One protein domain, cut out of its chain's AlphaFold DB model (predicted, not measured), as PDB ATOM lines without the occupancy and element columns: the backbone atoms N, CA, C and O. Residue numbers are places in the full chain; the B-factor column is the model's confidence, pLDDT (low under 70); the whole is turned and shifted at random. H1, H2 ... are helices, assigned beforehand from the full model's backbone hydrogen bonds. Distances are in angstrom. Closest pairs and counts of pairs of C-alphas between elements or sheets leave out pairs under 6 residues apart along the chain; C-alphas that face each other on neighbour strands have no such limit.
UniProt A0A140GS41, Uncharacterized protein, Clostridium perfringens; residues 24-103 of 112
ATOM      1  N   ILE A  24     122.885  28.423 -26.769       94.81
ATOM      2  CA  ILE A  24     123.660  27.179 -26.810       94.81
ATOM      3  C   ILE A  24     124.242  26.836 -25.439       94.81
ATOM      4  O   ILE A  24     124.476  27.720 -24.606       94.81
ATOM      5  N   ASN A  25     124.527  25.555 -25.220       94.19
ATOM      6  CA  ASN A  25     125.215  25.068 -24.022       94.19
ATOM      7  C   ASN A  25     126.728  24.839 -24.247       94.19
ATOM      8  O   ASN A  25     127.286  25.132 -25.313       94.19
ATOM      9  N   LYS A  26     127.423  24.334 -23.217       94.62
ATOM     10  CA  LYS A  26     128.876  24.087 -23.263       94.62
ATOM     11  C   LYS A  26     129.250  22.992 -24.266       94.62
ATOM     12  O   LYS A  26     130.234  23.162 -24.990       94.62
ATOM     13  N   ALA A  27     128.486  21.903 -24.324       93.00
ATOM     14  CA  ALA A  27     128.742  20.799 -25.246       93.00
ATOM     15  C   ALA A  27     128.611  21.241 -26.715       93.00
ATOM     16  O   ALA A  27     129.500  20.987 -27.532       93.00
ATOM     17  N   GLU A  28     127.547  21.975 -27.046       95.12
ATOM     18  CA  GLU A  28     127.326  22.532 -28.382       95.12
ATOM     19  C   GLU A  28     128.424  23.522 -28.772       95.12
ATOM     20  O   GLU A  28     128.958  23.435 -29.881       95.12
ATOM     21  N   LYS A  29     128.825  24.410 -27.849       95.94
ATOM     22  CA  LYS A  29     129.945  25.336 -28.063       95.94
ATOM     23  C   LYS A  29     131.210  24.590 -28.475       95.94
ATOM     24  O   LYS A  29     131.803  24.935 -29.494       95.94
ATOM     25  N   ALA A  30     131.601  23.559 -27.727       95.75
ATOM     26  CA  ALA A  30     132.822  22.802 -27.996       95.75
ATOM     27  C   ALA A  30     132.801  22.132 -29.384       95.75
ATOM     28  O   ALA A  30     133.790  22.175 -30.120       95.75
ATOM     29  N   ILE A  31     131.659  21.552 -29.771       96.19
ATOM     30  CA  ILE A  31     131.483  20.920 -31.086       96.19
ATOM     31  C   ILE A  31     131.586  21.964 -32.208       96.19
ATOM     32  O   ILE A  31     132.285  21.740 -33.203       96.19
ATOM     33  N   ILE A  32     130.913  23.105 -32.049       96.75
ATOM     34  CA  ILE A  32     130.899  24.176 -33.050       96.75
ATOM     35  C   ILE A  32     132.283  24.813 -33.174       96.75
ATOM     36  O   ILE A  32     132.759  24.983 -34.293       96.75
ATOM     37  N   GLU A  33     132.971  25.104 -32.070       96.44
ATOM     38  CA  GLU A  33     134.328  25.665 -32.097       96.44
ATOM     39  C   GLU A  33     135.312  24.731 -32.800       96.44
ATOM     40  O   GLU A  33     136.050  25.177 -33.679       96.44
ATOM     41  N   LYS A  34     135.271  23.426 -32.500       96.50
ATOM     42  CA  LYS A  34     136.098  22.430 -33.196       96.50
ATOM     43  C   LYS A  34     135.823  22.418 -34.701       96.50
ATOM     44  O   LYS A  34     136.752  22.341 -35.507       96.50
ATOM     45  N   TYR A  35     134.553  22.504 -35.098       96.56
ATOM     46  CA  TYR A  35     134.178  22.571 -36.508       96.56
ATOM     47  C   TYR A  35     134.666  23.860 -37.171       96.56
ATOM     48  O   TYR A  35     135.224  23.792 -38.266       96.56
ATOM     49  N   VAL A  36     134.484  25.009 -36.515       95.25
ATOM     50  CA  VAL A  36     134.890  26.330 -37.012       95.25
ATOM     51  C   VAL A  36     136.404  26.399 -37.189       95.25
ATOM     52  O   VAL A  36     136.863  26.812 -38.250       95.25
ATOM     53  N   GLN A  37     137.178  25.926 -36.210       94.75
ATOM     54  CA  GLN A  37     138.642  25.874 -36.292       94.75
ATOM     55  C   GLN A  37     139.118  25.025 -37.474       94.75
ATOM     56  O   GLN A  37     140.028  25.423 -38.199       94.75
ATOM     57  N   LYS A  38     138.478  23.871 -37.701       96.00
ATOM     58  CA  LYS A  38     138.853  22.948 -38.777       96.00
ATOM     59  C   LYS A  38     138.444  23.443 -40.169       96.00
ATOM     60  O   LYS A  38     139.229  23.324 -41.101       96.00
ATOM     61  N   HIS A  39     137.220  23.947 -40.325       95.25
ATOM     62  CA  HIS A  39     136.632  24.214 -41.646       95.25
ATOM     63  C   HIS A  39     136.642  25.689 -42.042       95.25
ATOM     64  O   HIS A  39     136.341  25.988 -43.193       95.25
ATOM     65  N   LYS A  40     136.959  26.600 -41.112       94.00
ATOM     66  CA  LYS A  40     137.004  28.054 -41.338       94.00
ATOM     67  C   LYS A  40     135.767  28.569 -42.105       94.00
ATOM     68  O   LYS A  40     135.913  29.182 -43.161       94.00
ATOM     69  N   PRO A  41     134.540  28.278 -41.625       93.94
ATOM     70  CA  PRO A  41     133.322  28.661 -42.326       93.94
ATOM     71  C   PRO A  41     133.214  30.183 -42.444       93.94
ATOM     72  O   PRO A  41     133.619  30.910 -41.539       93.94
ATOM     73  N   LEU A  42     132.592  30.655 -43.525       91.44
ATOM     74  CA  LEU A  42     132.229  32.063 -43.659       91.44
ATOM     75  C   LEU A  42     131.193  32.449 -42.594       91.44
ATOM     76  O   LEU A  42     130.318  31.652 -42.235       91.44
ATOM     77  N   TYR A  43     131.274  33.689 -42.132       89.88
ATOM     78  CA  TYR A  43     130.311  34.283 -41.216       89.88
ATOM     79  C   TYR A  43     129.994  35.712 -41.633       89.88
ATOM     80  O   TYR A  43     130.832  36.439 -42.169       89.88
ATOM     81  N   ASN A  44     128.758  36.100 -41.363       86.81
ATOM     82  CA  ASN A  44     128.277  37.449 -41.508       86.81
ATOM     83  C   ASN A  44     128.879  38.311 -40.385       86.81
ATOM     84  O   ASN A  44     128.830  37.931 -39.214       86.81
ATOM     85  N   LYS A  45     129.480  39.450 -40.751       79.75
ATOM     86  CA  LYS A  45     130.061  40.412 -39.799       79.75
ATOM     87  C   LYS A  45     129.011  41.371 -39.214       79.75
ATOM     88  O   LYS A  45     129.329  42.124 -38.298       79.75
ATOM     89  N   HIS A  46     127.781  41.362 -39.730       70.31
ATOM     90  CA  HIS A  46     126.695  42.206 -39.239       70.31
ATOM     91  C   HIS A  46     126.241  41.772 -37.838       70.31
ATOM     92  O   HIS A  46     126.039  40.590 -37.566       70.31
ATOM     93  N   ASN A  47     126.063  42.751 -36.950       65.19
ATOM     94  CA  ASN A  47     125.796  42.538 -35.528       65.19
ATOM     95  C   ASN A  47     124.287  42.564 -35.202       65.19
ATOM     96  O   ASN A  47     123.873  43.120 -34.186       65.19
ATOM     97  N   ASN A  48     123.452  42.009 -36.087       82.19
ATOM     98  CA  ASN A  48     122.018  41.879 -35.832       82.19
ATOM     99  C   ASN A  48     121.765  40.622 -34.991       82.19
ATOM    100  O   ASN A  48     122.008  39.504 -35.441       82.19
ATOM    101  N   ILE A  49     121.262  40.789 -33.768       79.94
ATOM    102  CA  ILE A  49     120.996  39.667 -32.858       79.94
ATOM    103  C   ILE A  49     119.903  38.718 -33.372       79.94
ATOM    104  O   ILE A  49     119.878  37.542 -33.000       79.94
ATOM    105  N   LEU A  50     119.032  39.219 -34.250       85.94
ATOM    106  CA  LEU A  50     117.966  38.452 -34.889       85.94
ATOM    107  C   LEU A  50     118.470  37.618 -36.074       85.94
ATOM    108  O   LEU A  50     117.739  36.768 -36.569       85.94
ATOM    109  N   GLU A  51     119.717  37.818 -36.511       87.31
ATOM    110  CA  GLU A  51     120.316  37.086 -37.622       87.31
ATOM    111  C   GLU A  51     121.514  36.255 -37.158       87.31
ATOM    112  O   GLU A  51     122.485  36.742 -36.579       87.31
ATOM    113  N   CYS A  52     121.486  34.954 -37.432       92.06
ATOM    114  CA  CYS A  52     122.608  34.078 -37.128       92.06
ATOM    115  C   CYS A  52     123.810  34.416 -38.015       92.06
ATOM    116  O   CYS A  52     123.735  34.310 -39.241       92.06
ATOM    117  N   LYS A  53     124.967  34.685 -37.403       91.69
ATOM    118  CA  LYS A  53     126.197  34.996 -38.147       91.69
ATOM    119  C   LYS A  53     126.683  33.871 -39.059       91.69
ATOM    120  O   LYS A  53     127.403  34.120 -40.011       91.69
ATOM    121  N   PHE A  54     126.291  32.623 -38.812       93.56
ATOM    122  CA  PHE A  54     126.642  31.497 -39.683       93.56
ATOM    123  C   PHE A  54     125.686  31.331 -40.871       93.56
ATOM    124  O   PHE A  54     125.741  30.322 -41.573       93.56
ATOM    125  N   ARG A  55     124.779  32.284 -41.101       92.62
ATOM    126  CA  ARG A  55     123.907  32.307 -42.269       92.62
ATOM    127  C   ARG A  55     124.524  33.176 -43.362       92.62
ATOM    128  O   ARG A  55     124.564  34.391 -43.243       92.62
ATOM    129  N   MET A  56     124.962  32.537 -44.443       90.50
ATOM    130  CA  MET A  56     125.570  33.183 -45.609       90.50
ATOM    131  C   MET A  56     124.859  32.726 -46.877       90.50
ATOM    132  O   MET A  56     124.673  31.525 -47.078       90.50
ATOM    133  N   ASN A  57     124.460  33.667 -47.736       88.56
ATOM    134  CA  ASN A  57     123.806  33.390 -49.025       88.56
ATOM    135  C   ASN A  57     122.645  32.380 -48.903       88.56
ATOM    136  O   ASN A  57     122.550  31.405 -49.647       88.56
ATOM    137  N   GLY A  58     121.802  32.563 -47.883       87.88
ATOM    138  CA  GLY A  58     120.653  31.697 -47.612       87.88
ATOM    139  C   GLY A  58     120.974  30.348 -46.953       87.88
ATOM    140  O   GLY A  58     120.046  29.625 -46.583       87.88
ATOM    141  N   LYS A  59     122.248  30.004 -46.738       90.50
ATOM    142  CA  LYS A  59     122.689  28.701 -46.213       90.50
ATOM    143  C   LYS A  59     123.387  28.830 -44.860       90.50
ATOM    144  O   LYS A  59     123.974  29.857 -44.542       90.50
ATOM    145  N   CYS A  60     123.329  27.769 -44.057       93.12
ATOM    146  CA  CYS A  60     124.071  27.681 -42.799       93.12
ATOM    147  C   CYS A  60     125.476  27.123 -43.057       93.12
ATOM    148  O   CYS A  60     125.614  25.999 -43.539       93.12
ATOM    149  N   THR A  61     126.515  27.871 -42.703       95.00
ATOM    150  CA  THR A  61     127.917  27.486 -42.923       95.00
ATOM    151  C   THR A  61     128.432  26.466 -41.901       95.00
ATOM    152  O   THR A  61     129.460  25.828 -42.123       95.00
ATOM    153  N   ILE A  62     127.672  26.228 -40.823       95.44
ATOM    154  CA  ILE A  62     127.926  25.194 -39.806       95.44
ATOM    155  C   ILE A  62     126.839  24.108 -39.780       95.44
ATOM    156  O   ILE A  62     126.586  23.498 -38.742       95.44
ATOM    157  N   TYR A  63     126.168  23.854 -40.913       93.31
ATOM    158  CA  TYR A  63     124.976  22.992 -40.986       93.31
ATOM    159  C   TYR A  63     125.143  21.618 -40.299       93.31
ATOM    160  O   TYR A  63     124.231  21.149 -39.610       93.31
ATOM    161  N   ALA A  64     126.318  20.997 -40.451       94.31
ATOM    162  CA  ALA A  64     126.640  19.680 -39.896       94.31
ATOM    163  C   ALA A  64     126.643  19.647 -38.355       94.31
ATOM    164  O   ALA A  64     126.290  18.633 -37.743       94.31
ATOM    165  N   VAL A  65     126.992  20.768 -37.724       95.56
ATOM    166  CA  VAL A  65     127.130  20.923 -36.267       95.56
ATOM    167  C   VAL A  65     126.132  21.925 -35.692       95.56
ATOM    168  O   VAL A  65     126.374  22.512 -34.644       95.56
ATOM    169  N   ARG A  66     124.987  22.119 -36.362       93.81
ATOM    170  CA  ARG A  66     123.923  22.994 -35.855       93.81
ATOM    171  C   ARG A  66     123.541  22.633 -34.414       93.81
ATOM    172  O   ARG A  66     123.416  21.429 -34.149       93.81
ATOM    173  N   PRO A  67     123.292  23.637 -33.552       93.62
ATOM    174  CA  PRO A  67     122.680  23.434 -32.243       93.62
ATOM    175  C   PRO A  67     121.383  22.631 -32.332       93.62
ATOM    176  O   PRO A  67     120.704  22.653 -33.366       93.62
ATOM    177  N   VAL A  68     121.018  21.956 -31.246       92.31
ATOM    178  CA  VAL A  68     119.770  21.197 -31.113       92.31
ATOM    179  C   VAL A  68     118.577  22.087 -31.420       92.31
ATOM    180  O   VAL A  68     117.739  21.690 -32.227       92.31
ATOM    181  N   LEU A  69     118.550  23.313 -30.887       91.69
ATOM    182  CA  LEU A  69     117.464  24.265 -31.130       91.69
ATOM    183  C   LEU A  69     117.219  24.492 -32.633       91.69
ATOM    184  O   LEU A  69     116.091  24.414 -33.113       91.69
ATOM    185  N   CYS A  70     118.290  24.663 -33.415       91.81
ATOM    186  CA  CYS A  70     118.199  24.821 -34.868       91.81
ATOM    187  C   CYS A  70     117.732  23.553 -35.603       91.81
ATOM    188  O   CYS A  70     117.310  23.640 -36.759       91.81
ATOM    189  N   ARG A  71     117.880  22.369 -34.996       90.62
ATOM    190  CA  ARG A  71     117.430  21.087 -35.561       90.62
ATOM    191  C   ARG A  71     115.969  20.806 -35.226       90.62
ATOM    192  O   ARG A  71     115.298  20.203 -36.049       90.62
ATOM    193  N   ILE A  72     115.479  21.235 -34.067       91.12
ATOM    194  CA  ILE A  72     114.098  20.967 -33.632       91.12
ATOM    195  C   ILE A  72     113.101  22.042 -34.079       91.12
ATOM    196  O   ILE A  72     111.896  21.808 -34.048       91.12
ATOM    197  N   PHE A  73     113.578  23.203 -34.538       91.44
ATOM    198  CA  PHE A  73     112.706  24.248 -35.070       91.44
ATOM    199  C   PHE A  73     111.830  23.711 -36.213       91.44
ATOM    200  O   PHE A  73     112.330  23.128 -37.174       91.44
ATOM    201  N   GLY A  74     110.525  23.921 -36.120       91.50
ATOM    202  CA  GLY A  74     109.502  23.453 -37.048       91.50
ATOM    203  C   GLY A  74     108.982  22.045 -36.771       91.50
ATOM    204  O   GLY A  74     108.127  21.587 -37.518       91.50
ATOM    205  N   VAL A  75     109.510  21.332 -35.775       91.75
ATOM    206  CA  VAL A  75     109.082  19.954 -35.473       91.75
ATOM    207  C   VAL A  75     108.682  19.748 -34.010       91.75
ATOM    208  O   VAL A  75     108.337  18.631 -33.632       91.75
ATOM    209  N   VAL A  76     108.728  20.804 -33.194       90.88
ATOM    210  CA  VAL A  76     108.273  20.823 -31.796       90.88
ATOM    211  C   VAL A  76     107.297  21.973 -31.574       90.88
ATOM    212  O   VAL A  76     107.376  22.991 -32.263       90.88
ATOM    213  N   GLU A  77     106.417  21.821 -30.588       87.00
ATOM    214  CA  GLU A  77     105.472  22.861 -30.175       87.00
ATOM    215  C   GLU A  77     106.194  24.155 -29.746       87.00
ATOM    216  O   GLU A  77     107.223  24.113 -29.064       87.00
ATOM    217  N   GLY A  78     105.674  25.312 -30.173       87.19
ATOM    218  CA  GLY A  78     106.212  26.636 -29.836       87.19
ATOM    219  C   GLY A  78     107.400  27.103 -30.688       87.19
ATOM    220  O   GLY A  78     107.835  28.245 -30.549       87.19
ATOM    221  N   LEU A  79     107.914  26.264 -31.596       89.81
ATOM    222  CA  LEU A  79     108.951  26.630 -32.571       89.81
ATOM    223  C   LEU A  79     108.446  26.431 -34.002       89.81
ATOM    224  O   LEU A  79     109.075  25.733 -34.795       89.81
ATOM    225  N   ASP A  80     107.302  27.012 -34.345       88.00
ATOM    226  CA  ASP A  80     106.646  26.751 -35.626       88.00
ATOM    227  C   ASP A  80     107.430  27.278 -36.833       88.00
ATOM    228  O   ASP A  80     107.997  28.373 -36.838       88.00
ATOM    229  N   CYS A  81     107.440  26.494 -37.914       89.44
ATOM    230  CA  CYS A  81     108.026  26.926 -39.176       89.44
ATOM    231  C   CYS A  81     106.955  27.565 -40.070       89.44
ATOM    232  O   CYS A  81     106.010  26.870 -40.440       89.44
ATOM    233  N   PRO A  82     107.141  28.811 -40.553       85.19
ATOM    234  CA  PRO A  82     106.161  29.470 -41.423       85.19
ATOM    235  C   PRO A  82     106.025  28.801 -42.800       85.19
ATOM    236  O   PRO A  82     105.062  29.038 -43.517       85.19
ATOM    237  N   ASN A  83     106.987  27.954 -43.182       86.62
ATOM    238  CA  ASN A  83     106.925  27.165 -44.415       86.62
ATOM    239  C   ASN A  83     106.326  25.764 -44.198       86.62
ATOM    240  O   ASN A  83     106.322  24.966 -45.131       86.62
ATOM    241  N   GLY A  84     105.860  25.473 -42.979       78.88
ATOM    242  CA  GLY A  84     105.237  24.216 -42.582       78.88
ATOM    243  C   GLY A  84     106.228  23.061 -42.494       78.88
ATOM    244  O   GLY A  84     106.656  22.522 -43.503       78.88
ATOM    245  N   ASN A  85     106.562  22.608 -41.291       74.56
ATOM    246  CA  ASN A  85     107.182  21.298 -41.080       74.56
ATOM    247  C   ASN A  85     106.212  20.469 -40.224       74.56
ATOM    248  O   ASN A  85     105.509  21.010 -39.382       74.56
ATOM    249  N   SER A  86     106.080  19.181 -40.529       66.19
ATOM    250  CA  SER A  86     104.872  18.396 -40.221       66.19
ATOM    251  C   SER A  86     104.949  17.567 -38.935       66.19
ATOM    252  O   SER A  86     104.253  16.562 -38.813       66.19
ATOM    253  N   ALA A  87     105.803  17.939 -37.985       78.00
ATOM    254  CA  ALA A  87     105.968  17.180 -36.749       78.00
ATOM    255  C   ALA A  87     105.570  18.010 -35.526       78.00
ATOM    256  O   ALA A  87     105.838  19.205 -35.464       78.00
ATOM    257  N   ASN A  88     104.936  17.343 -34.563       82.56
ATOM    258  CA  ASN A  88     104.578  17.899 -33.267       82.56
ATOM    259  C   ASN A  88     105.203  17.005 -32.189       82.56
ATOM    260  O   ASN A  88     104.630  16.003 -31.764       82.56
ATOM    261  N   LEU A  89     106.463  17.292 -31.873       87.38
ATOM    262  CA  LEU A  89     107.255  16.555 -30.896       87.38
ATOM    263  C   LEU A  89     107.397  17.376 -29.614       87.38
ATOM    264  O   LEU A  89     107.421  18.605 -29.633       87.38
ATOM    265  N   ASN A  90     107.571  16.689 -28.490       87.81
ATOM    266  CA  ASN A  90     107.862  17.349 -27.226       87.81
ATOM    267  C   ASN A  90     109.337  17.794 -27.192       87.81
ATOM    268  O   ASN A  90     110.245  16.965 -27.291       87.81
ATOM    269  N   ALA A  91     109.586  19.096 -27.021       85.25
ATOM    270  CA  ALA A  91     110.938  19.658 -26.981       85.25
ATOM    271  C   ALA A  91     111.819  19.058 -25.866       85.25
ATOM    272  O   ALA A  91     113.036  18.949 -26.040       85.25
ATOM    273  N   SER A  92     111.223  18.601 -24.757       84.31
ATOM    274  CA  SER A  92     111.947  17.961 -23.645       84.31
ATOM    275  C   SER A  92     112.672  16.665 -24.031       84.31
ATOM    276  O   SER A  92     113.581  16.243 -23.322       84.31
ATOM    277  N   LEU A  93     112.336  16.066 -25.180       84.06
ATOM    278  CA  LEU A  93     113.047  14.913 -25.738       84.06
ATOM    279  C   LEU A  93     114.444  15.272 -26.272       84.06
ATOM    280  O   LEU A  93     115.281  14.388 -26.450       84.06
ATOM    281  N   PHE A  94     114.693  16.552 -26.558       83.19
ATOM    282  CA  PHE A  94     115.897  17.008 -27.256       83.19
ATOM    283  C   PHE A  94     116.693  18.036 -26.463       83.19
ATOM    284  O   PHE A  94     117.925  18.039 -26.527       83.19
ATOM    285  N   VAL A  95     116.000  18.929 -25.756       74.19
ATOM    286  CA  VAL A  95     116.642  20.002 -24.998       74.19
ATOM    287  C   VAL A  95     117.427  19.378 -23.849       74.19
ATOM    288  O   VAL A  95     116.885  18.693 -22.984       74.19
ATOM    289  N   GLN A  96     118.741  19.586 -23.872       68.56
ATOM    290  CA  GLN A  96     119.631  19.060 -22.849       68.56
ATOM    291  C   GLN A  96     119.369  19.774 -21.519       68.56
ATOM    292  O   GLN A  96     119.109  20.972 -21.493       68.56
ATOM    293  N   LYS A  97     119.509  19.052 -20.400       70.44
ATOM    294  CA  LYS A  97     119.419  19.630 -19.044       70.44
ATOM    295  C   LYS A  97     120.551  20.621 -18.729       70.44
ATOM    296  O   LYS A  97     120.509  21.289 -17.701       70.44
ATOM    297  N   GLU A  98     121.587  20.674 -19.565       77.00
ATOM    298  CA  GLU A  98     122.697  21.604 -19.389       77.00
ATOM    299  C   GLU A  98     122.245  23.056 -19.545       77.00
ATOM    300  O   GLU A  98     121.546  23.413 -20.489       77.00
ATOM    301  N   LYS A  99     122.721  23.907 -18.633       87.19
ATOM    302  CA  LYS A  99     122.436  25.339 -18.649       87.19
ATOM    303  C   LYS A  99     123.013  25.993 -19.908       87.19
ATOM    304  O   LYS A  99     124.190  25.812 -20.234       87.19
ATOM    305  N   GLU A 100     122.195  26.812 -20.557       91.88
ATOM    306  CA  GLU A 100     122.630  27.708 -21.625       91.88
ATOM    307  C   GLU A 100     123.720  28.660 -21.116       91.88
ATOM    308  O   GLU A 100     123.663  29.172 -19.994       91.88
ATOM    309  N   ILE A 101     124.729  28.905 -21.950       95.19
ATOM    310  CA  ILE A 101     125.857  29.791 -21.622       95.19
ATOM    311  C   ILE A 101     125.832  31.102 -22.413       95.19
ATOM    312  O   ILE A 101     126.732  31.927 -22.269       95.19
ATOM    313  N   GLY A 102     124.812  31.287 -23.250       94.06
ATOM    314  CA  GLY A 102     124.583  32.491 -24.037       94.06
ATOM    315  C   GLY A 102     124.205  32.188 -25.482       94.06
ATOM    316  O   GLY A 102     124.025  31.039 -25.884       94.06
ATOM    317  N   LEU A 103     124.095  33.252 -26.274       93.94
ATOM    318  CA  LEU A 103     123.697  33.172 -27.676       93.94
ATOM    319  C   LEU A 103     124.878  32.785 -28.573       93.94
ATOM    320  O   LEU A 103     125.977  33.316 -28.426       93.94
TER     321      LEU A 103
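AT A GLANCE: This is residues 24 to 103 of the 112 residues of an uncharacterized protein of Clostridium perfringens (UniProt A0A140GS41). Little regular structure is what you meet here: mostly loops, with the helix H1 at one end of the longest axis, loops of residues 74 to 90 at the other, and the short H2 between them. The last residues fold back to the first. The 80 printed residues hold two named helices, H1 then H2, and no named strand; the class is all helix, with 19 residues in named elements. The whole is only just compact, close to loose, with a radius of gyration of the C-alphas of 13.6 A and spans of 35 by 29 by 21 A.

HOW THE PARTS SIT: Start at H1, residues 26 to 39; H2, residues 68 to 72, is only just apart from it, the closest C-alphas being 8.1 A apart. In both, every O i to N i+4 pair is within hydrogen-bond range. Between them, residues 55 to 56 pair antiparallel with 59 to 60.

IN THESE COORDINATES: Find C-alpha 26 at (128.876, 24.087, -23.263); H1 runs 20.0 A to C-alpha 39. H2 ends at C-alpha 72, (114.098, 20.967, -33.632).

THE WHOLE: The C-alphas farthest apart, Gln 37 and Asn 88, are 35.1 A apart. The H1 to H2 link is long, 28 residues. The printed part has no cut; residues 47, 86 and 96 have pLDDT under 70.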